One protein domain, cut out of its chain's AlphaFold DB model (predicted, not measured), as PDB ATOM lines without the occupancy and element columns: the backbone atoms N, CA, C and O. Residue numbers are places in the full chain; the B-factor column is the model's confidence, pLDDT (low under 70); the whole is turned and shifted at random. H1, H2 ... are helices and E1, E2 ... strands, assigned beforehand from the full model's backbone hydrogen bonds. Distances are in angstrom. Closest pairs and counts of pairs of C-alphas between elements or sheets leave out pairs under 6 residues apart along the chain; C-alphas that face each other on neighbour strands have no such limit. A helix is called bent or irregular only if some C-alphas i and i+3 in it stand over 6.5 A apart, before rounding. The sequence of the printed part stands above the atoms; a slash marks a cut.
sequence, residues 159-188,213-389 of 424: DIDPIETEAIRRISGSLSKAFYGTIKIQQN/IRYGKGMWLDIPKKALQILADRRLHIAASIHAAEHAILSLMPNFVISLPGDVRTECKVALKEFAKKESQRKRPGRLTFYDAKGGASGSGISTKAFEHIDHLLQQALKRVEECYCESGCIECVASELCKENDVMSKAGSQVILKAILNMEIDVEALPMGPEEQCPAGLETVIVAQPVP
ATOM      1  N   ASP A 159     -15.959 -38.206 -27.451       89.12
ATOM      2  CA  ASP A 159     -16.770 -37.912 -26.282       89.12
ATOM      3  C   ASP A 159     -18.154 -37.471 -26.754       89.12
ATOM      4  O   ASP A 159     -18.275 -36.610 -27.630       89.12
ATOM      5  N   ILE A 160     -19.191 -38.094 -26.201       91.88
ATOM      6  CA  ILE A 160     -20.583 -37.852 -26.577       91.88
ATOM      7  C   ILE A 160     -21.321 -37.425 -25.321       91.88
ATOM      8  O   ILE A 160     -21.545 -38.232 -24.421       91.88
ATOM      9  N   ASP A 161     -21.666 -36.144 -25.246       92.38
ATOM     10  CA  ASP A 161     -22.227 -35.553 -24.041       92.38
ATOM     11  C   ASP A 161     -23.540 -34.829 -24.373       92.38
ATOM     12  O   ASP A 161     -23.536 -33.825 -25.092       92.38
ATOM     13  N   PRO A 162     -24.683 -35.295 -23.843       95.00
ATOM     14  CA  PRO A 162     -25.904 -34.503 -23.823       95.00
ATOM     15  C   PRO A 162     -25.696 -33.216 -23.017       95.00
ATOM     16  O   PRO A 162     -25.289 -33.273 -21.850       95.00
ATOM     17  N   ILE A 163     -25.976 -32.065 -23.630       95.12
ATOM     18  CA  ILE A 163     -25.714 -30.741 -23.040       95.12
ATOM     19  C   ILE A 163     -26.979 -29.936 -22.754       95.12
ATOM     20  O   ILE A 163     -26.945 -29.045 -21.909       95.12
ATOM     21  N   GLU A 164     -28.088 -30.248 -23.424       94.50
ATOM     22  CA  GLU A 164     -29.324 -29.479 -23.314       94.50
ATOM     23  C   GLU A 164     -30.549 -30.381 -23.493       94.50
ATOM     24  O   GLU A 164     -30.691 -31.038 -24.523       94.50
ATOM     25  N   THR A 165     -31.445 -30.390 -22.504       95.81
ATOM     26  CA  THR A 165     -32.717 -31.130 -22.545       95.81
ATOM     27  C   THR A 165     -33.818 -30.284 -23.185       95.81
ATOM     28  O   THR A 165     -34.092 -29.171 -22.726       95.81
ATOM     29  N   GLU A 166     -34.498 -30.831 -24.189       92.69
ATOM     30  CA  GLU A 166     -35.627 -30.193 -24.885       92.69
ATOM     31  C   GLU A 166     -36.962 -30.895 -24.610       92.69
ATOM     32  O   GLU A 166     -37.985 -30.227 -24.443       92.69
ATOM     33  N   ALA A 167     -36.952 -32.225 -24.505       92.50
ATOM     34  CA  ALA A 167     -38.130 -33.016 -24.175       92.50
ATOM     35  C   ALA A 167     -37.804 -34.106 -23.150       92.50
ATOM     36  O   ALA A 167     -36.684 -34.619 -23.079       92.50
ATOM     37  N   ILE A 168     -38.804 -34.444 -22.335       94.56
ATOM     38  CA  ILE A 168     -38.717 -35.503 -21.329       94.56
ATOM     39  C   ILE A 168     -39.931 -36.404 -21.484       94.56
ATOM     40  O   ILE A 168     -41.063 -35.921 -21.544       94.56
ATOM     41  N   ARG A 169     -39.681 -37.710 -21.466       93.31
ATOM     42  CA  ARG A 169     -40.709 -38.742 -21.459       93.31
ATOM     43  C   ARG A 169     -40.506 -39.673 -20.269       93.31
ATOM     44  O   ARG A 169     -39.379 -40.016 -19.912       93.31
ATOM     45  N   ARG A 170     -41.602 -40.055 -19.617       94.12
ATOM     46  CA  ARG A 170     -41.584 -41.062 -18.547       94.12
ATOM     47  C   ARG A 170     -41.624 -42.450 -19.162       94.12
ATOM     48  O   ARG A 170     -42.346 -42.643 -20.128       94.12
ATOM     49  N   ILE A 171     -40.882 -43.384 -18.578       93.81
ATOM     50  CA  ILE A 171     -40.976 -44.792 -18.962       93.81
ATOM     51  C   ILE A 171     -42.163 -45.418 -18.222       93.81
ATOM     52  O   ILE A 171     -42.283 -45.284 -17.000       93.81
ATOM     53  N   SER A 172     -43.039 -46.088 -18.957       90.25
ATOM     54  CA  SER A 172     -44.252 -46.731 -18.452       90.25
ATOM     55  C   SER A 172     -43.909 -47.734 -17.352       90.25
ATOM     56  O   SER A 172     -43.003 -48.552 -17.495       90.25
ATOM     57  N   GLY A 173     -44.603 -47.651 -16.213       88.56
ATOM     58  CA  GLY A 173     -44.364 -48.540 -15.068       88.56
ATOM     59  C   GLY A 173     -43.047 -48.308 -14.307       88.56
ATOM     60  O   GLY A 173     -42.733 -49.074 -13.394       88.56
ATOM     61  N   SER A 174     -42.290 -47.250 -14.626       92.44
ATOM     62  CA  SER A 174     -40.965 -46.990 -14.057       92.44
ATOM     63  C   SER A 174     -40.779 -45.553 -13.554       92.44
ATOM     64  O   SER A 174     -41.453 -44.613 -13.969       92.44
ATOM     65  N   LEU A 175     -39.826 -45.371 -12.632       90.00
ATOM     66  CA  LEU A 175     -39.356 -44.050 -12.189       90.00
ATOM     67  C   LEU A 175     -38.315 -43.441 -13.144       90.00
ATOM     68  O   LEU A 175     -37.938 -42.275 -12.990       90.00
ATOM     69  N   SER A 176     -37.835 -44.234 -14.102       94.00
ATOM     70  CA  SER A 176     -36.876 -43.814 -15.118       94.00
ATOM     71  C   SER A 176     -37.517 -42.865 -16.129       94.00
ATOM     72  O   SER A 176     -38.730 -42.858 -16.354       94.00
ATOM     73  N   LYS A 177     -36.678 -42.036 -16.749       94.94
ATOM     74  CA  LYS A 177     -37.086 -41.074 -17.772       94.94
ATOM     75  C   LYS A 177     -36.161 -41.196 -18.970       94.94
ATOM     76  O   LYS A 177     -34.955 -41.373 -18.794       94.94
ATOM     77  N   ALA A 178     -36.736 -41.060 -20.153       96.31
ATOM     78  CA  ALA A 178     -35.991 -40.765 -21.359       96.31
ATOM     79  C   ALA A 178     -35.944 -39.249 -21.551       96.31
ATOM     80  O   ALA A 178     -36.898 -38.523 -21.245       96.31
ATOM     81  N   PHE A 179     -34.839 -38.778 -22.104       96.56
ATOM     82  CA  PHE A 179     -34.610 -37.380 -22.420       96.56
ATOM     83  C   PHE A 179     -34.248 -37.251 -23.893       96.56
ATOM     84  O   PHE A 179     -33.632 -38.153 -24.455       96.56
ATOM     85  N   TYR A 180     -34.606 -36.124 -24.494       96.19
ATOM     86  CA  TYR A 180     -34.248 -35.778 -25.862       96.19
ATOM     87  C   TYR A 180     -33.769 -34.329 -25.928       96.19
ATOM     88  O   TYR A 180     -34.289 -33.460 -25.216       96.19
ATOM     89  N   GLY A 181     -32.783 -34.058 -26.780       94.75
ATOM     90  CA  GLY A 181     -32.254 -32.716 -26.975       94.75
ATOM     91  C   GLY A 181     -30.896 -32.686 -27.665       94.75
ATOM     92  O   GLY A 181     -30.590 -33.519 -28.517       94.75
ATOM     93  N   THR A 182     -30.094 -31.677 -27.328       95.06
ATOM     94  CA  THR A 182     -28.829 -31.389 -28.015       95.06
ATOM     95  C   THR A 182     -27.685 -32.215 -27.432       95.06
ATOM     96  O   THR A 182     -27.432 -32.197 -26.221       95.06
ATOM     97  N   ILE A 183     -26.950 -32.889 -28.315       94.75
ATOM     98  CA  ILE A 183     -25.780 -33.704 -27.990       94.75
ATOM     99  C   ILE A 183     -24.540 -33.061 -28.601       94.75
ATOM    100  O   ILE A 183     -24.501 -32.737 -29.790       94.75
ATOM    101  N   LYS A 184     -23.514 -32.880 -27.771       94.00
ATOM    102  CA  LYS A 184     -22.187 -32.442 -28.189       94.00
ATOM    103  C   LYS A 184     -21.332 -33.671 -28.483       94.00
ATOM    104  O   LYS A 184     -21.120 -34.504 -27.606       94.00
ATOM    105  N   ILE A 185     -20.814 -33.751 -29.702       92.19
ATOM    106  CA  ILE A 185     -19.917 -34.808 -30.169       92.19
ATOM    107  C   ILE A 185     -18.535 -34.183 -30.321       92.19
ATOM    108  O   ILE A 185     -18.319 -33.328 -31.179       92.19
ATOM    109  N   GLN A 186     -17.596 -34.584 -29.476       91.31
ATOM    110  CA  GLN A 186     -16.238 -34.056 -29.466       91.31
ATOM    111  C   GLN A 186     -15.256 -35.158 -29.844       91.31
ATOM    112  O   GLN A 186     -15.088 -36.130 -29.114       91.31
ATOM    113  N   GLN A 187     -14.579 -34.996 -30.974       89.81
ATOM    114  CA  GLN A 187     -13.595 -35.952 -31.469       89.81
ATOM    115  C   GLN A 187     -12.199 -35.352 -31.355       89.81
ATOM    116  O   GLN A 187     -11.966 -34.227 -31.798       89.81
ATOM    117  N   ASN A 188     -11.263 -36.098 -30.774       89.75
ATOM    118  CA  ASN A 188      -9.885 -35.642 -30.629       89.75
ATOM    119  C   ASN A 188      -8.884 -36.723 -31.049       89.75
ATOM    120  O   ASN A 188      -8.932 -37.854 -30.560       89.75
ATOM    121  N   ILE A 213     -15.506 -30.379 -32.802       91.06
ATOM    122  CA  ILE A 213     -16.763 -30.353 -32.054       91.06
ATOM    123  C   ILE A 213     -17.910 -30.244 -33.045       91.06
ATOM    124  O   ILE A 213     -17.943 -29.327 -33.860       91.06
ATOM    125  N   ARG A 214     -18.867 -31.159 -32.932       90.31
ATOM    126  CA  ARG A 214     -20.121 -31.140 -33.680       90.31
ATOM    127  C   ARG A 214     -21.292 -31.169 -32.714       90.31
ATOM    128  O   ARG A 214     -21.190 -31.707 -31.609       90.31
ATOM    129  N   TYR A 215     -22.398 -30.584 -33.143       91.31
ATOM    130  CA  TYR A 215     -23.653 -30.609 -32.410       91.31
ATOM    131  C   TYR A 215     -24.680 -31.360 -33.239       91.31
ATOM    132  O   TYR A 215     -24.779 -31.139 -34.443       91.31
ATOM    133  N   GLY A 216     -25.423 -32.237 -32.578       90.75
ATOM    134  CA  GLY A 216     -26.516 -32.985 -33.179       90.75
ATOM    135  C   GLY A 216     -27.675 -33.143 -32.209       90.75
ATOM    136  O   GLY A 216     -27.654 -32.615 -31.090       90.75
ATOM    137  N   LYS A 217     -28.682 -33.896 -32.639       93.06
ATOM    138  CA  LYS A 217     -29.813 -34.281 -31.801       93.06
ATOM    139  C   LYS A 217     -29.758 -35.745 -31.426       93.06
ATOM    140  O   LYS A 217     -29.178 -36.569 -32.131       93.06
ATOM    141  N   GLY A 218     -30.352 -36.047 -30.282       95.25
ATOM    142  CA  GLY A 218     -30.507 -37.418 -29.854       95.25
ATOM    143  C   GLY A 218     -31.228 -37.573 -28.535       95.25
ATOM    144  O   GLY A 218     -31.678 -36.602 -27.920       95.25
ATOM    145  N   MET A 219     -31.315 -38.826 -28.107       96.06
ATOM    146  CA  MET A 219     -31.969 -39.235 -26.878       96.06
ATOM    147  C   MET A 219     -30.999 -39.918 -25.921       96.06
ATOM    148  O   MET A 219     -30.021 -40.543 -26.330       96.06
ATOM    149  N   TRP A 220     -31.285 -39.823 -24.628       97.25
ATOM    150  CA  TRP A 220     -30.531 -40.538 -23.609       97.25
ATOM    151  C   TRP A 220     -31.407 -40.985 -22.445       97.25
ATOM    152  O   TRP A 220     -32.455 -40.402 -22.157       97.25
ATOM    153  N   LEU A 221     -30.945 -42.026 -21.755       96.94
ATOM    154  CA  LEU A 221     -31.540 -42.542 -20.529       96.94
ATOM    155  C   LEU A 221     -30.468 -42.604 -19.446       96.94
ATOM    156  O   LEU A 221     -29.413 -43.209 -19.643       96.94
ATOM    157  N   ASP A 222     -30.744 -41.992 -18.298       95.88
ATOM    158  CA  ASP A 222     -29.867 -42.089 -17.134       95.88
ATOM    159  C   ASP A 222     -30.032 -43.461 -16.472       95.88
ATOM    160  O   ASP A 222     -31.147 -43.902 -16.181       95.88
ATOM    161  N   ILE A 223     -28.917 -44.132 -16.192       95.75
ATOM    162  CA  ILE A 223     -28.938 -45.463 -15.588       95.75
ATOM    163  C   ILE A 223     -29.254 -45.333 -14.095       95.75
ATOM    164  O   ILE A 223     -28.554 -44.603 -13.376       95.75
ATOM    165  N   PRO A 224     -30.264 -46.058 -13.577       95.12
ATOM    166  CA  PRO A 224     -30.598 -46.012 -12.162       95.12
ATOM    167  C   PRO A 224     -29.409 -46.400 -11.276       95.12
ATOM    168  O   PRO A 224     -28.738 -47.404 -11.513       95.12
ATOM    169  N   LYS A 225     -29.197 -45.663 -10.175       94.06
ATOM    170  CA  LYS A 225     -28.130 -45.953  -9.192       94.06
ATOM    171  C   LYS A 225     -28.143 -47.405  -8.704       94.06
ATOM    172  O   LYS A 225     -27.084 -47.988  -8.511       94.06
ATOM    173  N   LYS A 226     -29.340 -47.984  -8.540       94.12
ATOM    174  CA  LYS A 226     -29.533 -49.387  -8.150       94.12
ATOM    175  C   LYS A 226     -28.866 -50.348  -9.142       94.12
ATOM    176  O   LYS A 226     -28.223 -51.291  -8.707       94.12
ATOM    177  N   ALA A 227     -28.972 -50.088 -10.447       95.25
ATOM    178  CA  ALA A 227     -28.333 -50.911 -11.472       95.25
ATOM    179  C   ALA A 227     -26.807 -50.836 -11.365       95.25
ATOM    180  O   ALA A 227     -26.147 -51.865 -11.314       95.25
ATOM    181  N   LEU A 228     -26.255 -49.621 -11.246       94.38
ATOM    182  CA  LEU A 228     -24.811 -49.419 -11.080       94.38
ATOM    183  C   LEU A 228     -24.272 -50.144  -9.838       94.38
ATOM    184  O   LEU A 228     -23.198 -50.733  -9.892       94.38
ATOM    185  N   GLN A 229     -25.034 -50.136  -8.740       94.31
ATOM    186  CA  GLN A 229     -24.669 -50.848  -7.519       94.31
ATOM    187  C   GLN A 229     -24.696 -52.371  -7.706       94.31
ATOM    188  O   GLN A 229     -23.725 -53.023  -7.351       94.31
ATOM    189  N   ILE A 230     -25.742 -52.927  -8.330       95.00
ATOM    190  CA  ILE A 230     -25.823 -54.369  -8.628       95.00
ATOM    191  C   ILE A 230     -24.640 -54.817  -9.499       95.00
ATOM    192  O   ILE A 230     -24.007 -55.830  -9.205       95.00
ATOM    193  N   LEU A 231     -24.324 -54.055 -10.552       93.81
ATOM    194  CA  LEU A 231     -23.196 -54.350 -11.439       93.81
ATOM    195  C   LEU A 231     -21.866 -54.337 -10.674       93.81
ATOM    196  O   LEU A 231     -21.068 -55.261 -10.821       93.81
ATOM    197  N   ALA A 232     -21.656 -53.335  -9.815       92.00
ATOM    198  CA  ALA A 232     -20.461 -53.236  -8.981       92.00
ATOM    199  C   ALA A 232     -20.355 -54.397  -7.976       92.00
ATOM    200  O   ALA A 232     -19.297 -55.021  -7.869       92.00
ATOM    201  N   ASP A 233     -21.451 -54.733  -7.290       92.88
ATOM    202  CA  ASP A 233     -21.505 -55.814  -6.300       92.88
ATOM    203  C   ASP A 233     -21.221 -57.182  -6.946       92.88
ATOM    204  O   ASP A 233     -20.520 -58.013  -6.363       92.88
ATOM    205  N   ARG A 234     -21.682 -57.393  -8.189       92.94
ATOM    206  CA  ARG A 234     -21.399 -58.590  -9.001       92.94
ATOM    207  C   ARG A 234     -20.098 -58.515  -9.804       92.94
ATOM    208  O   ARG A 234     -19.760 -59.474 -10.492       92.94
ATOM    209  N   ARG A 235     -19.325 -57.428  -9.682       91.00
ATOM    210  CA  ARG A 235     -18.070 -57.180 -10.423       91.00
ATOM    211  C   ARG A 235     -18.227 -57.295 -11.946       91.00
ATOM    212  O   ARG A 235     -17.287 -57.692 -12.635       91.00
ATOM    213  N   LEU A 236     -19.406 -56.957 -12.459       90.62
ATOM    214  CA  LEU A 236     -19.664 -56.847 -13.891       90.62
ATOM    215  C   LEU A 236     -19.152 -55.496 -14.392       90.62
ATOM    216  O   LEU A 236     -19.264 -54.479 -13.704       90.62
ATOM    217  N   HIS A 237     -18.577 -55.481 -15.591       89.81
ATOM    218  CA  HIS A 237     -17.958 -54.277 -16.129       89.81
ATOM    219  C   HIS A 237     -19.034 -53.288 -16.595       89.81
ATOM    220  O   HIS A 237     -19.586 -53.434 -17.685       89.81
ATOM    221  N   ILE A 238     -19.284 -52.228 -15.816       91.56
ATOM    222  CA  ILE A 238     -20.379 -51.274 -16.064       91.56
ATOM    223  C   ILE A 238     -20.292 -50.707 -17.476       91.56
ATOM    224  O   ILE A 238     -21.284 -50.644 -18.199       91.56
ATOM    225  N   ALA A 239     -19.088 -50.323 -17.905       90.19
ATOM    226  CA  ALA A 239     -18.916 -49.723 -19.215       90.19
ATOM    227  C   ALA A 239     -19.339 -50.647 -20.377       90.19
ATOM    228  O   ALA A 239     -19.954 -50.156 -21.323       90.19
ATOM    229  N   ALA A 240     -19.063 -51.949 -20.256       90.69
ATOM    230  CA  ALA A 240     -19.431 -52.991 -21.207       90.69
ATOM    231  C   ALA A 240     -20.924 -53.333 -21.138       90.69
ATOM    232  O   ALA A 240     -21.546 -53.595 -22.162       90.69
ATOM    233  N   SER A 241     -21.522 -53.268 -19.945       93.81
ATOM    234  CA  SER A 241     -22.967 -53.414 -19.751       93.81
ATOM    235  C   SER A 241     -23.751 -52.313 -20.471       93.81
ATOM    236  O   SER A 241     -24.749 -52.589 -21.128       93.81
ATOM    237  N   ILE A 242     -23.278 -51.064 -20.363       94.38
ATOM    238  CA  ILE A 242     -23.851 -49.893 -21.048       94.38
ATOM    239  C   ILE A 242     -23.789 -50.087 -22.557       94.38
ATOM    240  O   ILE A 242     -24.820 -50.040 -23.216       94.38
ATOM    241  N   HIS A 243     -22.594 -50.375 -23.069       93.06
ATOM    242  CA  HIS A 243     -22.359 -50.575 -24.495       93.06
ATOM    243  C   HIS A 243     -23.251 -51.689 -25.067       93.06
ATOM    244  O   HIS A 243     -23.867 -51.536 -26.121       93.06
ATOM    245  N   ALA A 244     -23.403 -52.778 -24.312       94.38
ATOM    246  CA  ALA A 244     -24.258 -53.891 -24.683       94.38
ATOM    247  C   ALA A 244     -25.754 -53.549 -24.689       94.38
ATOM    248  O   ALA A 244     -26.483 -53.980 -25.581       94.38
ATOM    249  N   ALA A 245     -26.221 -52.767 -23.714       96.31
ATOM    250  CA  ALA A 245     -27.601 -52.286 -23.684       96.31
ATOM    251  C   ALA A 245     -27.881 -51.297 -24.828       96.31
ATOM    252  O   ALA A 245     -28.949 -51.352 -25.438       96.31
ATOM    253  N   GLU A 246     -26.919 -50.430 -25.155       95.62
ATOM    254  CA  GLU A 246     -27.024 -49.503 -26.282       95.62
ATOM    255  C   GLU A 246     -27.170 -50.254 -27.605       95.62
ATOM    256  O   GLU A 246     -28.082 -49.967 -28.375       95.62
ATOM    257  N   HIS A 247     -26.346 -51.270 -27.853       94.56
ATOM    258  CA  HIS A 247     -26.451 -52.063 -29.075       94.56
ATOM    259  C   HIS A 247     -27.722 -52.914 -29.155       94.56
ATOM    260  O   HIS A 247     -28.297 -53.022 -30.240       94.56
ATOM    261  N   ALA A 248     -28.217 -53.441 -28.029       94.62
ATOM    262  CA  ALA A 248     -29.507 -54.131 -27.997       94.62
ATOM    263  C   ALA A 248     -30.645 -53.219 -28.488       94.62
ATOM    264  O   ALA A 248     -31.426 -53.619 -29.349       94.62
ATOM    265  N   ILE A 249     -30.686 -51.966 -28.019       94.50
ATOM    266  CA  ILE A 249     -31.684 -50.970 -28.442       94.50
ATOM    267  C   ILE A 249     -31.431 -50.509 -29.885       94.50
ATOM    268  O   ILE A 249     -32.355 -50.464 -30.692       94.50
ATOM    269  N   LEU A 250     -30.180 -50.191 -30.237       92.19
ATOM    270  CA  LEU A 250     -29.810 -49.685 -31.562       92.19
ATOM    271  C   LEU A 250     -30.162 -50.687 -32.674       92.19
ATOM    272  O   LEU A 250     -30.628 -50.284 -33.734       92.19
ATOM    273  N   SER A 251     -30.005 -51.989 -32.411       89.12
ATOM    274  CA  SER A 251     -30.358 -53.069 -33.347       89.12
ATOM    275  C   SER A 251     -31.863 -53.207 -33.625       89.12
ATOM    276  O   SER A 251     -32.254 -53.946 -34.526       89.12
ATOM    277  N   LEU A 252     -32.710 -52.543 -32.834       88.44
ATOM    278  CA  LEU A 252     -34.168 -52.549 -32.969       88.44
ATOM    279  C   LEU A 252     -34.721 -51.257 -33.566       88.44
ATOM    280  O   LEU A 252     -35.879 -51.238 -33.966       88.44
ATOM    281  N   MET A 253     -33.924 -50.188 -33.650       87.44
ATOM    282  CA  MET A 253     -34.390 -48.903 -34.185       87.44
ATOM    283  C   MET A 253     -34.997 -48.993 -35.593       87.44
ATOM    284  O   MET A 253     -36.043 -48.371 -35.790       87.44
ATOM    285  N   PRO A 254     -34.450 -49.793 -36.535       84.69
ATOM    286  CA  PRO A 254     -35.042 -49.930 -37.866       84.69
ATOM    287  C   PRO A 254     -36.481 -50.467 -37.874       84.69
ATOM    288  O   PRO A 254     -37.202 -50.232 -38.834       84.69
ATOM    289  N   ASN A 255     -36.928 -51.149 -36.811       82.12
ATOM    290  CA  ASN A 255     -38.303 -51.655 -36.714       82.12
ATOM    291  C   ASN A 255     -39.337 -50.547 -36.462       82.12
ATOM    292  O   ASN A 255     -40.523 -50.766 -36.674       82.12
ATOM    293  N   PHE A 256     -38.900 -49.389 -35.963       79.44
ATOM    294  CA  PHE A 256     -39.776 -48.272 -35.594       79.44
ATOM    295  C   PHE A 256     -39.550 -47.045 -36.468       79.44
ATOM    296  O   PHE A 256     -40.412 -46.175 -36.541       79.44
ATOM    297  N   VAL A 257     -38.371 -46.938 -37.082       80.38
ATOM    298  CA  VAL A 257     -37.991 -45.780 -37.881       80.38
ATOM    299  C   VAL A 257     -37.228 -46.241 -39.107       80.38
ATOM    300  O   VAL A 257     -36.183 -46.888 -38.987       80.38
ATOM    301  N   ILE A 258     -37.715 -45.844 -40.281       80.00
ATOM    302  CA  ILE A 258     -37.015 -46.055 -41.548       80.00
ATOM    303  C   ILE A 258     -35.655 -45.362 -41.451       80.00
ATOM    304  O   ILE A 258     -35.555 -44.139 -41.355       80.00
ATOM    305  N   SER A 259     -34.595 -46.161 -41.417       79.50
ATOM    306  CA  SER A 259     -33.230 -45.690 -41.207       79.50
ATOM    307  C   SER A 259     -32.233 -46.676 -41.800       79.50
ATOM    308  O   SER A 259     -32.487 -47.880 -41.867       79.50
ATOM    309  N   LEU A 260     -31.077 -46.171 -42.227       80.00
ATOM    310  CA  LEU A 260     -29.969 -47.014 -42.653       80.00
ATOM    311  C   LEU A 260     -29.045 -47.322 -41.468       80.00
ATOM    312  O   LEU A 260     -28.873 -46.498 -40.559       80.00
ATOM    313  N   PRO A 261     -28.370 -48.487 -41.482       77.25
ATOM    314  CA  PRO A 261     -27.331 -48.776 -40.509       77.25
ATOM    315  C   PRO A 261     -26.276 -47.657 -40.466       77.25
ATOM    316  O   PRO A 261     -25.606 -47.364 -41.457       77.25
ATOM    317  N   GLY A 262     -26.116 -47.040 -39.294       81.94
ATOM    318  CA  GLY A 262     -25.171 -45.947 -39.063       81.94
ATOM    319  C   GLY A 262     -25.751 -44.532 -39.130       81.94
ATOM    320  O   GLY A 262     -24.994 -43.603 -38.829       81.94
ATOM    321  N   ASP A 263     -27.038 -44.367 -39.459       86.00
ATOM    322  CA  ASP A 263     -27.748 -43.078 -39.370       86.00
ATOM    323  C   ASP A 263     -27.989 -42.645 -37.922       86.00
ATOM    324  O   ASP A 263     -27.952 -41.455 -37.618       86.00
ATOM    325  N   VAL A 264     -28.151 -43.610 -37.015       90.00
ATOM    326  CA  VAL A 264     -28.094 -43.396 -35.566       90.00
ATOM    327  C   VAL A 264     -26.866 -44.099 -35.015       90.00
ATOM    328  O   VAL A 264     -26.499 -45.199 -35.438       90.00
ATOM    329  N   ARG A 265     -26.198 -43.446 -34.069       91.62
ATOM    330  CA  ARG A 265     -25.005 -43.960 -33.399       91.62
ATOM    331  C   ARG A 265     -25.139 -43.839 -31.891       91.62
ATOM    332  O   ARG A 265     -26.004 -43.142 -31.368       91.62
ATOM    333  N   THR A 266     -24.245 -44.530 -31.202       91.44
ATOM    334  CA  THR A 266     -24.138 -44.547 -29.745       91.44
ATOM    335  C   THR A 266     -22.675 -44.397 -29.314       91.44
ATOM    336  O   THR A 266     -21.782 -44.364 -30.171       91.44
ATOM    337  N   GLU A 267     -22.402 -44.224 -28.018       85.81
ATOM    338  CA  GLU A 267     -21.033 -44.072 -27.508       85.81
ATOM    339  C   GLU A 267     -20.349 -45.442 -27.362       85.81
ATOM    340  O   GLU A 267     -20.311 -46.036 -26.288       85.81
ATOM    341  N   CYS A 268     -19.726 -45.935 -28.436       81.69
ATOM    342  CA  CYS A 268     -18.923 -47.160 -28.363       81.69
ATOM    343  C   CYS A 268     -17.595 -46.903 -27.631       81.69
ATOM    344  O   CYS A 268     -16.853 -45.962 -27.943       81.69
ATOM    345  N   LYS A 269     -17.273 -47.744 -26.644       73.62
ATOM    346  CA  LYS A 269     -16.115 -47.544 -25.761       73.62
ATOM    347  C   LYS A 269     -14.907 -48.323 -26.241       73.62
ATOM    348  O   LYS A 269     -14.981 -49.524 -26.433       73.62
ATOM    349  N   VAL A 270     -13.773 -47.635 -26.354       69.62
ATOM    350  CA  VAL A 270     -12.523 -48.244 -26.820       69.62
ATOM    351  C   VAL A 270     -11.976 -49.226 -25.785       69.62
ATOM    352  O   VAL A 270     -11.570 -48.800 -24.698       69.62
ATOM    353  N   ALA A 271     -11.864 -50.506 -26.148       66.81
ATOM    354  CA  ALA A 271     -11.387 -51.580 -25.264       66.81
ATOM    355  C   ALA A 271     -10.057 -51.250 -24.581       66.81
ATOM    356  O   ALA A 271      -9.892 -51.396 -23.370       66.81
ATOM    357  N   LEU A 272      -9.111 -50.711 -25.354       63.84
ATOM    358  CA  LEU A 272      -7.787 -50.335 -24.863       63.84
ATOM    359  C   LEU A 272      -7.821 -49.277 -23.757       63.84
ATOM    360  O   LEU A 272      -6.875 -49.214 -22.978       63.84
ATOM    361  N   LYS A 273      -8.849 -48.422 -23.704       65.38
ATOM    362  CA  LYS A 273      -8.994 -47.414 -22.648       65.38
ATOM    363  C   LYS A 273      -9.672 -47.992 -21.415       65.38
ATOM    364  O   LYS A 273      -9.208 -47.724 -20.313       65.38
ATOM    365  N   GLU A 274     -10.725 -48.777 -21.601       67.00
ATOM    366  CA  GLU A 274     -11.502 -49.319 -20.482       67.00
ATOM    367  C   GLU A 274     -10.726 -50.418 -19.736       67.00
ATOM    368  O   GLU A 274     -10.720 -50.455 -18.507       67.00
ATOM    369  N   PHE A 275      -9.942 -51.232 -20.449       66.62
ATOM    370  CA  PHE A 275      -9.076 -52.252 -19.845       66.62
ATOM    371  C   PHE A 275      -7.680 -51.734 -19.464       66.62
ATOM    372  O   PHE A 275      -6.848 -52.486 -18.942       66.62
ATOM    373  N   ALA A 276      -7.379 -50.453 -19.710       61.94
ATOM    374  CA  ALA A 276      -6.110 -49.879 -19.283       61.94
ATOM    375  C   ALA A 276      -6.051 -49.742 -17.757       61.94
ATOM    376  O   ALA A 276      -6.954 -49.229 -17.104       61.94
ATOM    377  N   LYS A 277      -4.892 -50.078 -17.184       59.78
ATOM    378  CA  LYS A 277      -4.593 -49.860 -15.756       59.78
ATOM    379  C   LYS A 277      -4.256 -48.402 -15.411       59.78
ATOM    380  O   LYS A 277      -3.839 -48.122 -14.291       59.78
ATOM    381  N   LYS A 278      -4.350 -47.483 -16.376       64.19
ATOM    382  CA  LYS A 278      -4.036 -46.064 -16.192       64.19
ATOM    383  C   LYS A 278      -5.335 -45.286 -16.075       64.19
ATOM    384  O   LYS A 278      -6.179 -45.374 -16.957       64.19
ATOM    385  N   GLU A 279      -5.463 -44.512 -15.005       59.69
ATOM    386  CA  GLU A 279      -6.678 -43.749 -14.756       59.69
ATOM    387  C   GLU A 279      -6.896 -42.687 -15.845       59.69
ATOM    388  O   GLU A 279      -5.998 -41.905 -16.178       59.69
ATOM    389  N   SER A 280      -8.098 -42.691 -16.424       67.12
ATOM    390  CA  SER A 280      -8.569 -41.644 -17.330       67.12
ATOM    391  C   SER A 280      -9.004 -40.424 -16.521       67.12
ATOM    392  O   SER A 280      -9.679 -40.557 -15.500       67.12
ATOM    393  N   GLN A 281      -8.672 -39.223 -17.002       68.75
ATOM    394  CA  GLN A 281      -9.165 -37.979 -16.400       68.75
ATOM    395  C   GLN A 281     -10.667 -37.766 -16.644       68.75
ATOM    396  O   GLN A 281     -11.334 -37.132 -15.828       68.75
ATOM    397  N   ARG A 282     -11.220 -38.310 -17.740       75.06
ATOM    398  CA  ARG A 282     -12.658 -38.230 -18.034       75.06
ATOM    399  C   ARG A 282     -13.400 -39.283 -17.214       75.06
ATOM    400  O   ARG A 282     -13.194 -40.479 -17.423       75.06
ATOM    401  N   LYS A 283     -14.275 -38.824 -16.318       79.19
ATOM    402  CA  LYS A 283     -15.322 -39.636 -15.685       79.19
ATOM    403  C   LYS A 283     -16.604 -39.484 -16.501       79.19
ATOM    404  O   LYS A 283     -16.971 -38.360 -16.840       79.19
ATOM    405  N   ARG A 284     -17.259 -40.593 -16.842       82.19
ATOM    406  CA  ARG A 284     -18.404 -40.599 -17.764       82.19
ATOM    407  C   ARG A 284     -19.713 -40.822 -17.018       82.19
ATOM    408  O   ARG A 284     -19.766 -41.715 -16.179       82.19
ATOM    409  N   PRO A 285     -20.777 -40.063 -17.303       89.00
ATOM    410  CA  PRO A 285     -22.076 -40.318 -16.699       89.00
ATOM    411  C   PRO A 285     -22.637 -41.659 -17.200       89.00
ATOM    412  O   PRO A 285     -22.592 -41.953 -18.390       89.00
ATOM    413  N   GLY A 286     -23.168 -42.478 -16.292       91.81
ATOM    414  CA  GLY A 286     -23.836 -43.736 -16.609       91.81
ATOM    415  C   GLY A 286     -25.146 -43.466 -17.336       91.81
ATOM    416  O   GLY A 286     -26.178 -43.277 -16.693       91.81
ATOM    417  N   ARG A 287     -25.079 -43.413 -18.665       94.44
ATOM    418  CA  ARG A 287     -26.204 -43.156 -19.563       94.44
ATOM    419  C   ARG A 287     -26.148 -44.082 -20.762       94.44
ATOM    420  O   ARG A 287     -25.056 -44.424 -21.203       94.44
ATOM    421  N   LEU A 288     -27.318 -44.410 -21.291       95.81
ATOM    422  CA  LEU A 288     -27.469 -44.897 -22.660       95.81
ATOM    423  C   LEU A 288     -27.684 -43.669 -23.541       95.81
ATOM    424  O   LEU A 288     -28.606 -42.907 -23.253       95.81
ATOM    425  N   THR A 289     -26.846 -43.437 -24.551       95.81
ATOM    426  CA  THR A 289     -26.938 -42.245 -25.411       95.81
ATOM    427  C   THR A 289     -27.015 -42.634 -26.879       95.81
ATOM    428  O   THR A 289     -26.167 -43.366 -27.384       95.81
ATOM    429  N   PHE A 290     -28.000 -42.089 -27.584       95.31
ATOM    430  CA  PHE A 290     -28.238 -42.315 -29.005       95.31
ATOM    431  C   PHE A 290     -28.363 -40.978 -29.711       95.31
ATOM    432  O   PHE A 290     -29.053 -40.093 -29.212       95.31
ATOM    433  N   TYR A 291     -27.721 -40.817 -30.861       93.81
ATOM    434  CA  TYR A 291     -27.729 -39.556 -31.594       93.81
ATOM    435  C   TYR A 291     -27.789 -39.781 -33.095       93.81
ATOM    436  O   TYR A 291     -27.239 -40.760 -33.608       93.81
ATOM    437  N   ASP A 292     -28.426 -38.842 -33.786       91.38
ATOM    438  CA  ASP A 292     -28.425 -38.802 -35.239       91.38
ATOM    439  C   ASP A 292     -26.995 -38.509 -35.702       91.38
ATOM    440  O   ASP A 292     -26.394 -37.492 -35.349       91.38
ATOM    441  N   ALA A 293     -26.417 -39.427 -36.473       86.38
ATOM    442  CA  ALA A 293     -25.060 -39.293 -36.985       86.38
ATOM    443  C   ALA A 293     -24.933 -38.159 -38.014       86.38
ATOM    444  O   ALA A 293     -23.814 -37.737 -38.317       86.38
ATOM    445  N   LYS A 294     -26.074 -37.714 -38.553       80.75
ATOM    446  CA  LYS A 294     -26.223 -36.782 -39.668       80.75
ATOM    447  C   LYS A 294     -27.395 -35.821 -39.413       80.75
ATOM    448  O   LYS A 294     -28.077 -35.923 -38.395       80.75
ATOM    449  N   GLY A 295     -27.610 -34.864 -40.320       74.88
ATOM    450  CA  GLY A 295     -28.639 -33.819 -40.180       74.88
ATOM    451  C   GLY A 295     -28.208 -32.590 -39.361       74.88
ATOM    452  O   GLY A 295     -29.040 -31.770 -38.967       74.88
ATOM    453  N   GLY A 296     -26.905 -32.450 -39.093       78.69
ATOM    454  CA  GLY A 296     -26.330 -31.281 -38.425       78.69
ATOM    455  C   GLY A 296     -26.957 -30.994 -37.056       78.69
ATOM    456  O   GLY A 296     -27.371 -31.902 -36.336       78.69
ATOM    457  N   ALA A 297     -27.063 -29.710 -36.703       78.75
ATOM    458  CA  ALA A 297     -27.589 -29.276 -35.404       78.75
ATOM    459  C   ALA A 297     -29.080 -29.602 -35.185       78.75
ATOM    460  O   ALA A 297     -29.545 -29.613 -34.040       78.75
ATOM    461  N   SER A 298     -29.828 -29.855 -36.261       78.44
ATOM    462  CA  SER A 298     -31.251 -30.210 -36.216       78.44
ATOM    463  C   SER A 298     -31.486 -31.716 -36.081       78.44
ATOM    464  O   SER A 298     -32.572 -32.108 -35.660       78.44
ATOM    465  N   GLY A 299     -30.475 -32.540 -36.380       82.06
ATOM    466  CA  GLY A 299     -30.611 -33.992 -36.498       82.06
ATOM    467  C   GLY A 299     -31.374 -34.414 -37.757       82.06
ATOM    468  O   GLY A 299     -31.929 -33.588 -38.481       82.06
ATOM    469  N   SER A 300     -31.391 -35.718 -38.023       82.62
ATOM    470  CA  SER A 300     -32.175 -36.324 -39.107       82.62
ATOM    471  C   SER A 300     -33.611 -36.652 -38.680       82.62
ATOM    472  O   SER A 300     -34.449 -36.973 -39.521       82.62
ATOM    473  N   GLY A 301     -33.916 -36.566 -37.380       83.88
ATOM    474  CA  GLY A 301     -35.242 -36.842 -36.822       83.88
ATOM    475  C   GLY A 301     -35.456 -38.309 -36.443       83.88
ATOM    476  O   GLY A 301     -36.455 -38.634 -35.800       83.88
ATOM    477  N   ILE A 302     -34.498 -39.190 -36.746       86.81
ATOM    478  CA  ILE A 302     -34.602 -40.624 -36.452       86.81
ATOM    479  C   ILE A 302     -34.609 -40.853 -34.937       86.81
ATOM    480  O   ILE A 302     -35.476 -41.541 -34.399       86.81
ATOM    481  N   SER A 303     -33.699 -40.198 -34.217       90.62
ATOM    482  CA  SER A 303     -33.656 -40.229 -32.755       90.62
ATOM    483  C   SER A 303     -34.898 -39.625 -32.089       90.62
ATOM    484  O   SER A 303     -35.239 -40.034 -30.979       90.62
ATOM    485  N   THR A 304     -35.605 -38.700 -32.756       89.56
ATOM    486  CA  THR A 304     -36.893 -38.170 -32.268       89.56
ATOM    487  C   THR A 304     -37.954 -39.261 -32.293       89.56
ATOM    488  O   THR A 304     -38.629 -39.488 -31.292       89.56
ATOM    489  N   LYS A 305     -38.059 -39.990 -33.407       87.81
ATOM    490  CA  LYS A 305     -39.002 -41.103 -33.536       87.81
ATOM    491  C   LYS A 305     -38.655 -42.263 -32.605       87.81
ATOM    492  O   LYS A 305     -39.528 -42.790 -31.925       87.81
ATOM    493  N   ALA A 306     -37.374 -42.598 -32.457       90.81
ATOM    494  CA  ALA A 306     -36.943 -43.593 -31.475       90.81
ATOM    495  C   ALA A 306     -37.319 -43.182 -30.036       90.81
ATOM    496  O   ALA A 306     -37.771 -44.006 -29.243       90.81
ATOM    497  N   PHE A 307     -37.206 -41.892 -29.708       93.62
ATOM    498  CA  PHE A 307     -37.668 -41.347 -28.434       93.62
ATOM    499  C   PHE A 307     -39.197 -41.451 -28.269       93.62
ATOM    500  O   PHE A 307     -39.679 -41.737 -27.170       93.62
ATOM    501  N   GLU A 308     -39.958 -41.295 -29.358       91.06
ATOM    502  CA  GLU A 308     -41.412 -41.497 -29.410       91.06
ATOM    503  C   GLU A 308     -41.861 -42.960 -29.249       91.06
ATOM    504  O   GLU A 308     -43.023 -43.195 -28.915       91.06
ATOM    505  N   HIS A 309     -40.963 -43.938 -29.376       91.12
ATOM    506  CA  HIS A 309     -41.272 -45.363 -29.188       91.12
ATOM    507  C   HIS A 309     -40.377 -46.043 -28.139       91.12
ATOM    508  O   HIS A 309     -40.257 -47.270 -28.111       91.12
ATOM    509  N   ILE A 310     -39.762 -45.262 -27.244       94.12
ATOM    510  CA  ILE A 310     -38.736 -45.767 -26.320       94.12
ATOM    511  C   ILE A 310     -39.227 -46.896 -25.401       94.12
ATOM    512  O   ILE A 310     -38.473 -47.829 -25.133       94.12
ATOM    513  N   ASP A 311     -40.480 -46.854 -24.948       92.56
ATOM    514  CA  ASP A 311     -41.083 -47.898 -24.113       92.56
ATOM    515  C   ASP A 311     -41.062 -49.267 -24.809       92.56
ATOM    516  O   ASP A 311     -40.550 -50.243 -24.254       92.56
ATOM    517  N   HIS A 312     -41.537 -49.318 -26.056       92.00
ATOM    518  CA  HIS A 312     -41.552 -50.533 -26.870       92.00
ATOM    519  C   HIS A 312     -40.134 -50.997 -27.214       92.00
ATOM    520  O   HIS A 312     -39.832 -52.186 -27.099       92.00
ATOM    521  N   LEU A 313     -39.238 -50.065 -27.564       93.88
ATOM    522  CA  LEU A 313     -37.831 -50.366 -27.845       93.88
ATOM    523  C   LEU A 313     -37.139 -51.041 -26.656       93.88
ATOM    524  O   LEU A 313     -36.441 -52.037 -26.836       93.88
ATOM    525  N   LEU A 314     -37.345 -50.535 -25.437       96.00
ATOM    526  CA  LEU A 314     -36.754 -51.109 -24.226       96.00
ATOM    527  C   LEU A 314     -37.291 -52.515 -23.935       96.00
ATOM    528  O   LEU A 314     -36.511 -53.405 -23.591       96.00
ATOM    529  N   GLN A 315     -38.601 -52.726 -24.083       94.81
ATOM    530  CA  GLN A 315     -39.228 -54.033 -23.873       94.81
ATOM    531  C   GLN A 315     -38.739 -55.068 -24.892       94.81
ATOM    532  O   GLN A 315     -38.337 -56.168 -24.510       94.81
ATOM    533  N   GLN A 316     -38.715 -54.708 -26.178       94.62
ATOM    534  CA  GLN A 316     -38.207 -55.584 -27.233       94.62
ATOM    535  C   GLN A 316     -36.709 -55.866 -27.069       94.62
ATOM    536  O   GLN A 316     -36.285 -57.005 -27.269       94.62
ATOM    537  N   ALA A 317     -35.915 -54.870 -26.660       95.62
ATOM    538  CA  ALA A 317     -34.490 -55.051 -26.393       95.62
ATOM    539  C   ALA A 317     -34.276 -56.060 -25.265       95.62
ATOM    540  O   ALA A 317     -33.498 -56.997 -25.426       95.62
ATOM    541  N   LEU A 318     -34.999 -55.921 -24.150       96.69
ATOM    542  CA  LEU A 318     -34.899 -56.872 -23.047       96.69
ATOM    543  C   LEU A 318     -35.294 -58.284 -23.492       96.69
ATOM    544  O   LEU A 318     -34.521 -59.218 -23.280       96.69
ATOM    545  N   LYS A 319     -36.439 -58.421 -24.172       95.06
ATOM    546  CA  LYS A 319     -36.931 -59.705 -24.682       95.06
ATOM    547  C   LYS A 319     -35.900 -60.386 -25.590       95.06
ATOM    548  O   LYS A 319     -35.544 -61.535 -25.352       95.06
ATOM    549  N   ARG A 320     -35.335 -59.655 -26.558       93.31
ATOM    550  CA  ARG A 320     -34.277 -60.153 -27.459       93.31
ATOM    551  C   ARG A 320     -33.046 -60.644 -26.695       93.31
ATOM    552  O   ARG A 320     -32.464 -61.669 -27.045       93.31
ATOM    553  N   VAL A 321     -32.625 -59.919 -25.659       94.81
ATOM    554  CA  VAL A 321     -31.455 -60.302 -24.859       94.81
ATOM    555  C   VAL A 321     -31.741 -61.541 -24.000       94.81
ATOM    556  O   VAL A 321     -30.842 -62.365 -23.825       94.81
ATOM    557  N   GLU A 322     -32.956 -61.696 -23.474       93.38
ATOM    558  CA  GLU A 322     -33.373 -62.861 -22.676       93.38
ATOM    559  C   GLU A 322     -33.594 -64.127 -23.516       93.38
ATOM    560  O   GLU A 322     -33.190 -65.208 -23.095       93.38
ATOM    561  N   GLU A 323     -34.175 -64.003 -24.710       93.12
ATOM    562  CA  GLU A 323     -34.466 -65.137 -25.602       93.12
ATOM    563  C   GLU A 323     -33.224 -65.664 -26.335       93.12
ATOM    564  O   GLU A 323     -33.202 -66.796 -26.820       93.12
ATOM    565  N   CYS A 324     -32.160 -64.866 -26.415       91.44
ATOM    566  CA  CYS A 324     -30.932 -65.282 -27.071       91.44
ATOM    567  C   CYS A 324     -30.172 -66.329 -26.236       91.44
ATOM    568  O   CYS A 324     -29.847 -66.090 -25.074       91.44
ATOM    569  N   TYR A 325     -29.773 -67.445 -26.851       89.12
ATOM    570  CA  TYR A 325     -29.056 -68.542 -26.180       89.12
ATOM    571  C   TYR A 325     -27.541 -68.333 -26.013       89.12
ATOM    572  O   TYR A 325     -26.861 -69.203 -25.473       89.12
ATOM    573  N   CYS A 326     -26.975 -67.218 -26.485       87.88
ATOM    574  CA  CYS A 326     -25.537 -66.968 -26.339       87.88
ATOM    575  C   CYS A 326     -25.145 -66.668 -24.880       87.88
ATOM    576  O   CYS A 326     -25.927 -66.087 -24.126       87.88
ATOM    577  N   GLU A 327     -23.919 -67.015 -24.490       83.19
ATOM    578  CA  GLU A 327     -23.441 -66.811 -23.116       83.19
ATOM    579  C   GLU A 327     -22.945 -65.378 -22.885       83.19
ATOM    580  O   GLU A 327     -23.423 -64.693 -21.984       83.19
ATOM    581  N   SER A 328     -22.029 -64.892 -23.728       80.25
ATOM    582  CA  SER A 328     -21.342 -63.607 -23.522       80.25
ATOM    583  C   SER A 328     -21.893 -62.439 -24.348       80.25
ATOM    584  O   SER A 328     -21.547 -61.284 -24.101       80.25
ATOM    585  N   GLY A 329     -22.792 -62.718 -25.295       85.94
ATOM    586  CA  GLY A 329     -23.317 -61.747 -26.257       85.94
ATOM    587  C   GLY A 329     -22.941 -62.091 -27.699       85.94
ATOM    588  O   GLY A 329     -21.868 -62.619 -27.972       85.94
ATOM    589  N   CYS A 330     -23.842 -61.820 -28.640       88.56
ATOM    590  CA  CYS A 330     -23.611 -62.018 -30.070       88.56
ATOM    591  C   CYS A 330     -24.304 -60.920 -30.888       88.56
ATOM    592  O   CYS A 330     -25.019 -60.082 -30.333       88.56
ATOM    593  N   ILE A 331     -24.085 -60.936 -32.206       87.31
ATOM    594  CA  ILE A 331     -24.649 -59.962 -33.157       87.31
ATOM    595  C   ILE A 331     -26.188 -59.982 -33.143       87.31
ATOM    596  O   ILE A 331     -26.815 -58.947 -33.327       87.31
ATOM    597  N   GLU A 332     -26.795 -61.123 -32.817       85.75
ATOM    598  CA  GLU A 332     -28.256 -61.274 -32.753       85.75
ATOM    599  C   GLU A 332     -28.897 -60.660 -31.497       85.75
ATOM    600  O   GLU A 332     -30.123 -60.604 -31.404       85.75
ATOM    601  N   CYS A 333     -28.117 -60.222 -30.499       90.06
ATOM    602  CA  CYS A 333     -28.692 -59.689 -29.258       90.06
ATOM    603  C   CYS A 333     -28.080 -58.385 -28.754       90.06
ATOM    604  O   CYS A 333     -28.825 -57.456 -28.459       90.06
ATOM    605  N   VAL A 334     -26.756 -58.305 -28.615       91.62
ATOM    606  CA  VAL A 334     -26.098 -57.167 -27.952       91.62
ATOM    607  C   VAL A 334     -24.887 -56.635 -28.718       91.62
ATOM    608  O   VAL A 334     -24.377 -55.591 -28.352       91.62
ATOM    609  N   ALA A 335     -24.402 -57.310 -29.760       89.81
ATOM    610  CA  ALA A 335     -23.271 -56.845 -30.569       89.81
ATOM    611  C   ALA A 335     -23.736 -56.301 -31.931       89.81
ATOM    612  O   ALA A 335     -24.882 -56.490 -32.329       89.81
ATOM    613  N   SER A 336     -22.842 -55.637 -32.669       87.44
ATOM    614  CA  SER A 336     -23.148 -55.095 -34.000       87.44
ATOM    615  C   SER A 336     -22.012 -55.345 -34.984       87.44
ATOM    616  O   SER A 336     -20.850 -55.119 -34.656       87.44
ATOM    617  N   GLU A 337     -22.331 -55.716 -36.226       84.38
ATOM    618  CA  GLU A 337     -21.338 -55.867 -37.305       84.38
ATOM    619  C   GLU A 337     -20.569 -54.571 -37.606       84.38
ATOM    620  O   GLU A 337     -19.439 -54.603 -38.095       84.38
ATOM    621  N   LEU A 338     -21.169 -53.420 -37.293       82.81
ATOM    622  CA  LEU A 338     -20.594 -52.099 -37.541       82.81
ATOM    623  C   LEU A 338     -19.751 -51.583 -36.369       82.81
ATOM    624  O   LEU A 338     -19.031 -50.591 -36.522       82.81
ATOM    625  N   CYS A 339     -19.823 -52.232 -35.206       85.88
ATOM    626  CA  CYS A 339     -19.071 -51.824 -34.031       85.88
ATOM    627  C   CYS A 339     -17.680 -52.461 -34.026       85.88
ATOM    628  O   CYS A 339     -17.522 -53.679 -34.055       85.88
ATOM    629  N   LYS A 340     -16.646 -51.621 -33.948       83.81
ATOM    630  CA  LYS A 340     -15.252 -52.079 -33.827       83.81
ATOM    631  C   LYS A 340     -14.879 -52.493 -32.406       83.81
ATOM    632  O   LYS A 340     -13.825 -53.083 -32.216       83.81
ATOM    633  N   GLU A 341     -15.732 -52.180 -31.436       84.25
ATOM    634  CA  GLU A 341     -15.468 -52.335 -30.005       84.25
ATOM    635  C   GLU A 341     -16.325 -53.446 -29.376       84.25
ATOM    636  O   GLU A 341     -16.581 -53.431 -28.173       84.25
ATOM    637  N   ASN A 342     -16.769 -54.428 -30.173       82.81
ATOM    638  CA  ASN A 342     -17.533 -55.593 -29.692       82.81
ATOM    639  C   ASN A 342     -16.789 -56.414 -28.618       82.81
ATOM    640  O   ASN A 342     -17.404 -57.239 -27.953       82.81
ATOM    641  N   ASP A 343     -15.490 -56.179 -28.421       80.94
ATOM    642  CA  ASP A 343     -14.702 -56.778 -27.340       80.94
ATOM    643  C   ASP A 343     -15.070 -56.208 -25.948       80.94
ATOM    644  O   ASP A 343     -14.731 -56.797 -24.925       80.94
ATOM    645  N   VAL A 344     -15.764 -55.061 -25.872       83.62
ATOM    646  CA  VAL A 344     -16.203 -54.427 -24.611       83.62
ATOM    647  C   VAL A 344     -17.687 -54.677 -24.394       83.62
ATOM    648  O   VAL A 344     -18.515 -53.788 -24.595       83.62
ATOM    649  N   MET A 345     -18.031 -55.901 -24.007       87.94
ATOM    650  CA  MET A 345     -19.416 -56.367 -24.008       87.94
ATOM    651  C   MET A 345     -19.766 -57.202 -22.775       87.94
ATOM    652  O   MET A 345     -18.972 -58.020 -22.327       87.94
ATOM    653  N   SER A 346     -20.962 -56.966 -22.218       92.06
ATOM    654  CA  SER A 346     -21.504 -57.716 -21.077       92.06
ATOM    655  C   SER A 346     -23.009 -57.923 -21.244       92.06
ATOM    656  O   SER A 346     -23.806 -57.010 -21.001       92.06
ATOM    657  N   LYS A 347     -23.410 -59.131 -21.661       93.12
ATOM    658  CA  LYS A 347     -24.824 -59.501 -21.833       93.12
ATOM    659  C   LYS A 347     -25.577 -59.525 -20.501       93.12
ATOM    660  O   LYS A 347     -26.668 -58.973 -20.397       93.12
ATOM    661  N   ALA A 348     -24.996 -60.136 -19.468       94.31
ATOM    662  CA  ALA A 348     -25.620 -60.172 -18.146       94.31
ATOM    663  C   ALA A 348     -25.793 -58.753 -17.585       94.31
ATOM    664  O   ALA A 348     -26.838 -58.404 -17.035       94.31
ATOM    665  N   GLY A 349     -24.786 -57.899 -17.784       94.62
ATOM    666  CA  GLY A 349     -24.855 -56.518 -17.348       94.62
ATOM    667  C   GLY A 349     -25.880 -55.673 -18.115       94.62
ATOM    668  O   GLY A 349     -26.549 -54.837 -17.504       94.62
ATOM    669  N   SER A 350     -26.061 -55.889 -19.425       96.00
ATOM    670  CA  SER A 350     -27.106 -55.182 -20.178       96.00
ATOM    671  C   SER A 350     -28.510 -55.560 -19.714       96.00
ATOM    672  O   SER A 350     -29.352 -54.673 -19.573       96.00
ATOM    673  N   GLN A 351     -28.756 -56.834 -19.376       96.38
ATOM    674  CA  GLN A 351     -30.031 -57.269 -18.790       96.38
ATOM    675  C   GLN A 351     -30.333 -56.534 -17.478       96.38
ATOM    676  O   GLN A 351     -31.458 -56.077 -17.280       96.38
ATOM    677  N   VAL A 352     -29.334 -56.360 -16.602       97.06
ATOM    678  CA  VAL A 352     -29.481 -55.592 -15.350       97.06
ATOM    679  C   VAL A 352     -29.887 -54.146 -15.636       97.06
ATOM    680  O   VAL A 352     -30.794 -53.625 -14.986       97.06
ATOM    681  N   ILE A 353     -29.244 -53.493 -16.611       97.31
ATOM    682  CA  ILE A 353     -29.559 -52.107 -16.987       97.31
ATOM    683  C   ILE A 353     -30.982 -52.003 -17.542       97.31
ATOM    684  O   ILE A 353     -31.754 -51.173 -17.063       97.31
ATOM    685  N   LEU A 354     -31.345 -52.850 -18.509       97.31
ATOM    686  CA  LEU A 354     -32.660 -52.823 -19.151       97.31
ATOM    687  C   LEU A 354     -33.782 -53.097 -18.138       97.31
ATOM    688  O   LEU A 354     -34.726 -52.311 -18.051       97.31
ATOM    689  N   LYS A 355     -33.642 -54.130 -17.292       97.19
ATOM    690  CA  LYS A 355     -34.605 -54.429 -16.216       97.19
ATOM    691  C   LYS A 355     -34.732 -53.283 -15.222       97.19
ATOM    692  O   LYS A 355     -35.841 -52.939 -14.826       97.19
ATOM    693  N   ALA A 356     -33.622 -52.653 -14.836       97.00
ATOM    694  CA  ALA A 356     -33.665 -51.520 -13.919       97.00
ATOM    695  C   ALA A 356     -34.364 -50.297 -14.530       97.00
ATOM    696  O   ALA A 356     -35.129 -49.628 -13.834       97.00
ATOM    697  N   ILE A 357     -34.130 -50.006 -15.815       96.94
ATOM    698  CA  ILE A 357     -34.812 -48.916 -16.524       96.94
ATOM    699  C   ILE A 357     -36.313 -49.199 -16.614       96.94
ATOM    700  O   ILE A 357     -37.097 -48.291 -16.346       96.94
ATOM    701  N   LEU A 358     -36.710 -50.439 -16.901       96.50
ATOM    702  CA  LEU A 358     -38.107 -50.889 -16.961       96.50
ATOM    703  C   LEU A 358     -38.752 -51.128 -15.583       96.50
ATOM    704  O   LEU A 358     -39.920 -51.487 -15.516       96.50
ATOM    705  N   ASN A 359     -38.017 -50.918 -14.482       95.62
ATOM    706  CA  ASN A 359     -38.479 -51.176 -13.112       95.62
ATOM    707  C   ASN A 359     -38.964 -52.628 -12.883       95.62
ATOM    708  O   ASN A 359     -39.901 -52.885 -12.129       95.62
ATOM    709  N   MET A 360     -38.299 -53.585 -13.526       95.12
ATOM    710  CA  MET A 360     -38.532 -55.016 -13.349       95.12
ATOM    711  C   MET A 360     -37.676 -55.585 -12.213       95.12
ATOM    712  O   MET A 360     -36.646 -55.022 -11.825       95.12
ATOM    713  N   GLU A 361     -38.103 -56.724 -11.671       93.00
ATOM    714  CA  GLU A 361     -37.333 -57.450 -10.667       93.00
ATOM    715  C   GLU A 361     -36.044 -58.022 -11.278       93.00
ATOM    716  O   GLU A 361     -36.029 -58.537 -12.398       93.00
ATOM    717  N   ILE A 362     -34.943 -57.898 -10.537       94.94
ATOM    718  CA  ILE A 362     -33.628 -58.400 -10.933       94.94
ATOM    719  C   ILE A 362     -33.258 -59.467  -9.916       94.94
ATOM    720  O   ILE A 362     -33.004 -59.139  -8.756       94.94
ATOM    721  N   ASP A 363     -33.220 -60.723 -10.356       92.69
ATOM    722  CA  ASP A 363     -32.675 -61.812  -9.555       92.69
ATOM    723  C   ASP A 363     -31.153 -61.672  -9.514       92.69
ATOM    724  O   ASP A 363     -30.432 -62.078 -10.427       92.69
ATOM    725  N   VAL A 364     -30.669 -61.023  -8.457       92.31
ATOM    726  CA  VAL A 364     -29.245 -60.752  -8.290       92.31
ATOM    727  C   VAL A 364     -28.474 -62.056  -8.089       92.31
ATOM    728  O   VAL A 364     -27.314 -62.106  -8.481       92.31
ATOM    729  N   GLU A 365     -29.064 -63.104  -7.503       89.88
ATOM    730  CA  GLU A 365     -28.397 -64.390  -7.227       89.88
ATOM    731  C   GLU A 365     -28.208 -65.253  -8.476       89.88
ATOM    732  O   GLU A 365     -27.238 -66.005  -8.551       89.88
ATOM    733  N   ALA A 366     -29.070 -65.093  -9.480       90.56
ATOM    734  CA  ALA A 366     -28.912 -65.748 -10.776       90.56
ATOM    735  C   ALA A 366     -27.833 -65.108 -11.675       90.56
ATOM    736  O   ALA A 366     -27.441 -65.702 -12.680       90.56
ATOM    737  N   LEU A 367     -27.354 -63.899 -11.351       90.81
ATOM    738  CA  LEU A 367     -26.344 -63.210 -12.161       90.81
ATOM    739  C   LEU A 367     -24.960 -63.867 -12.031       90.81
ATOM    740  O   LEU A 367     -24.551 -64.230 -10.924       90.81
ATOM    741  N   PRO A 368     -24.180 -63.944 -13.127       90.00
ATOM    742  CA  PRO A 368     -22.802 -64.404 -13.060       90.00
ATOM    743  C   PRO A 368     -21.947 -63.447 -12.222       90.00
ATOM    744  O   PRO A 368     -22.172 -62.235 -12.179       90.00
ATOM    745  N   MET A 369     -20.929 -64.004 -11.569       89.25
ATOM    746  CA  MET A 369     -19.930 -63.224 -10.848       89.25
ATOM    747  C   MET A 369     -18.775 -62.876 -11.789       89.25
ATOM    748  O   MET A 369     -18.158 -63.773 -12.360       89.25
ATOM    749  N   GLY A 370     -18.459 -61.588 -11.924       85.00
ATOM    750  CA  GLY A 370     -17.338 -61.132 -12.740       85.00
ATOM    751  C   GLY A 370     -15.958 -61.287 -12.068       85.00
ATOM    752  O   GLY A 370     -15.861 -61.599 -10.871       85.00
ATOM    753  N   PRO A 371     -14.865 -61.006 -12.804       79.06
ATOM    754  CA  PRO A 371     -14.853 -60.497 -14.179       79.06
ATOM    755  C   PRO A 371     -15.231 -61.574 -15.204       79.06
ATOM    756  O   PRO A 371     -14.881 -62.741 -15.043       79.06
ATOM    757  N   GLU A 372     -15.936 -61.171 -16.257       77.38
ATOM    758  CA  GLU A 372     -16.270 -62.048 -17.384       77.38
ATOM    759  C   GLU A 372     -14.994 -62.366 -18.186       77.38
ATOM    760  O   GLU A 372     -14.113 -61.513 -18.309       77.38
ATOM    761  N   GLU A 373     -14.871 -63.574 -18.753       68.38
ATOM    762  CA  GLU A 373     -13.647 -63.999 -19.467       68.38
ATOM    763  C   GLU A 373     -13.252 -63.041 -20.600       68.38
ATOM    764  O   GLU A 373     -12.069 -62.790 -20.828       68.38
ATOM    765  N   GLN A 374     -14.250 -62.481 -21.284       66.81
ATOM    766  CA  GLN A 374     -14.077 -61.551 -22.402       66.81
ATOM    767  C   GLN A 374     -13.955 -60.086 -21.950       66.81
ATOM    768  O   GLN A 374     -13.600 -59.229 -22.752       66.81
ATOM    769  N   CYS A 375     -14.203 -59.786 -20.671       69.94
ATOM    770  CA  CYS A 375     -14.232 -58.428 -20.136       69.94
ATOM    771  C   CYS A 375     -13.410 -58.348 -18.833       69.94
ATOM    772  O   CYS A 375     -13.964 -58.406 -17.727       69.94
ATOM    773  N   PRO A 376     -12.069 -58.257 -18.931       67.81
ATOM    774  CA  PRO A 376     -11.202 -58.244 -17.760       67.81
ATOM    775  C   PRO A 376     -11.450 -57.004 -16.894       67.81
ATOM    776  O   PRO A 376     -11.841 -55.943 -17.378       67.81
ATOM    777  N   ALA A 377     -11.167 -57.124 -15.595       64.25
ATOM    778  CA  ALA A 377     -11.336 -56.024 -14.651       64.25
ATOM    779  C   ALA A 377     -10.471 -54.807 -15.041       64.25
ATOM    780  O   ALA A 377      -9.238 -54.855 -14.966       64.25
ATOM    781  N   GLY A 378     -11.137 -53.727 -15.452       65.94
ATOM    782  CA  GLY A 378     -10.558 -52.416 -15.740       65.94
ATOM    783  C   GLY A 378     -10.721 -51.428 -14.582       65.94
ATOM    784  O   GLY A 378     -11.273 -51.750 -13.529       65.94
ATOM    785  N   LEU A 379     -10.223 -50.203 -14.768       66.31
ATOM    786  CA  LEU A 379     -10.542 -49.096 -13.866       66.31
ATOM    787  C   LEU A 379     -11.929 -48.558 -14.218       66.31
ATOM    788  O   LEU A 379     -12.158 -48.150 -15.351       66.31
ATOM    789  N   GLU A 380     -12.831 -48.509 -13.239       72.12
ATOM    790  CA  GLU A 380     -14.176 -47.983 -13.461       72.12
ATOM    791  C   GLU A 380     -14.125 -46.473 -13.744       72.12
ATOM    792  O   GLU A 380     -13.652 -45.669 -12.929       72.12
ATOM    793  N   THR A 381     -14.600 -46.084 -14.927       79.19
ATOM    794  CA  THR A 381     -14.653 -44.686 -15.370       79.19
ATOM    795  C   THR A 381     -16.069 -44.117 -15.327       79.19
ATOM    796  O   THR A 381     -16.234 -42.897 -15.437       79.19
ATOM    797  N   VAL A 382     -17.082 -44.970 -15.129       86.19
ATOM    798  CA  VAL A 382     -18.489 -44.581 -15.086       86.19
ATOM    799  C   VAL A 382     -18.859 -44.043 -13.702       86.19
ATOM    800  O   VAL A 382     -18.565 -44.633 -12.664       86.19
ATOM    801  N   ILE A 383     -19.538 -42.902 -13.689       90.06
ATOM    802  CA  ILE A 383     -20.102 -42.248 -12.509       90.06
ATOM    803  C   ILE A 383     -21.614 -42.120 -12.664       90.06
ATOM    804  O   ILE A 383     -22.155 -42.207 -13.762       90.06
ATOM    805  N   VAL A 384     -22.319 -41.862 -11.567       90.75
ATOM    806  CA  VAL A 384     -23.752 -41.556 -11.636       90.75
ATOM    807  C   VAL A 384     -23.976 -40.327 -12.519       90.75
ATOM    808  O   VAL A 384     -23.330 -39.294 -12.329       90.75
ATOM    809  N   ALA A 385     -24.915 -40.433 -13.457       90.94
ATOM    810  CA  ALA A 385     -25.301 -39.323 -14.307       90.94
ATOM    811  C   ALA A 385     -25.882 -38.154 -13.494       90.94
ATOM    812  O   ALA A 385     -26.739 -38.333 -12.627       90.94
ATOM    813  N   GLN A 386     -25.404 -36.943 -13.777       90.50
ATOM    814  CA  GLN A 386     -26.014 -35.712 -13.268       90.50
ATOM    815  C   GLN A 386     -27.127 -35.253 -14.216       90.50
ATOM    816  O   GLN A 386     -27.039 -35.538 -15.404       90.50
ATOM    817  N   PRO A 387     -28.157 -34.527 -13.763       89.56
ATOM    818  CA  PRO A 387     -29.178 -34.010 -14.670       89.56
ATOM    819  C   PRO A 387     -28.591 -33.066 -15.728       89.56
ATOM    820  O   PRO A 387     -27.778 -32.197 -15.411       89.56
ATOM    821  N   VAL A 388     -29.028 -33.218 -16.977       91.94
ATOM    822  CA  VAL A 388     -28.680 -32.308 -18.080       91.94
ATOM    823  C   VAL A 388     -29.592 -31.080 -18.004       91.94
ATOM    824  O   VAL A 388     -30.811 -31.246 -17.888       91.94
ATOM    825  N   PRO A 389     -29.056 -29.848 -18.043       90.00
ATOM    826  CA  PRO A 389     -29.874 -28.649 -17.917       90.00
ATOM    827  C   PRO A 389     -30.883 -28.533 -19.074       90.00
ATOM    828  O   PRO A 389     -30.585 -28.954 -20.191       90.00
TER     829      PRO A 389
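Overview. This is residues 159 to 188 and 213 to 389 of the 424 residues of the protein "DEAD/DEAH box helicase" of Colletotrichum gloeosporioides (strain Cg-14) (UniProt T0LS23). Picture a strongly twisted sheet of five strands, folded back on itself, with a cluster of helices beside it: H2 packs on E4 and E5, H5 and H6 cross H2, and H1 packs on H6. H4 packs on E3, short H3 lies far from the core, and the long stretches 324 to 346 and 358 to 389 keep to the outside. The 207 printed residues hold six named helices and five named strands, in the order E1 E2 E3 H1 H2 E4 H3 E5 H4 H5 H6; the sheet runs E1 E2 E3 E5 E4, antiparallel throughout. The class is mixed, helices and strands, though under half of the residues are in named elements; the whole is compact and rounded, with a radius of gyration of the C-alphas of 15.7 A and spans of 43 by 37 by 32 A.

Along the chain. Find C-alpha 159 at (-16.770, -37.912, -26.282), where E1, residues 159 to 170, begins its 26.2 A; it bends by 86 degrees at residue 166. Next come E2, 177 to 188, 30.6 A, and E3, 213 to 222, 23.1 A. Read on through H1, 225 to 233; H2, 238 to 250, 18.2 A, from C-alpha 238 at (-20.379, -51.274, -16.064); E4, 264 to 266; H3, 271 to 274; E5, 287 to 292, 16.4 A; H4, 302 to 308; and H5, 310 to 323, 19.8 A. H6, 347 to 357, 15.5 A, ends at C-alpha 357, (-34.812, -48.916, -16.524).

Arrangement. Start at the folded sheet, one sheet bent into two leaves: E1 and E2, a hairpin, face E5 and E4, with E3 as the hinge. Look for N 161 and O 184 at 2.9 A between E1 and E2, N 183 and O 216 at 2.9 A between E2 and E3, N 219 and O 290 at 2.8 A between E3 and E5, and N 265 and O 291 at 2.9 A between E5 and E4. H4 is on the sheet over E3, at a height of 7.2 A; the closest C-alphas of the two, Gly 218 and Ser 303, are 5.1 A apart. H2 is on the sheet over E4, at a height of 6.0 A; its C-alpha at Glu 246 is 6.7 A from that of Thr 266, their closest pair. H2 and H6 touch about perpendicular, at 75 degrees, closest at the C-alphas of Ser 241 and Gly 349, 4.4 A. With residues 245 to 249 alone H2 touches H5, closest at the C-alphas of Ala 248 and Ala 317, 5.3 A. H5 and H6 form a helical hairpin, and H1 touches H6 at a shallow tilt of 25 degrees, opposite ways, closest at the C-alphas of Ala 227 and Ile 353, 5.8 A. H3 is close to H2 but not clearly touching, with the C-alphas of Ala 239 and Glu 274 closest, 7.5 A apart. In H1, H2, H4, H5 and H6 each O i to N i+4 pair is within hydrogen-bond range; H3 is too short for such a pair.

Size, cuts and confidence. The two farthest C-alphas, Gly 296 and Glu 365, are 45.5 A apart. Residues 189 to 212 are not printed, and C-alphas 188 and 213 stand 8.8 A apart across the cut. The links H2 to E4, H3 to E5 and H5 to H6 are long. Watch residues 270 to 281 and 373 to 379, where pLDDT is under 70; the mean of the printed part is 88.0.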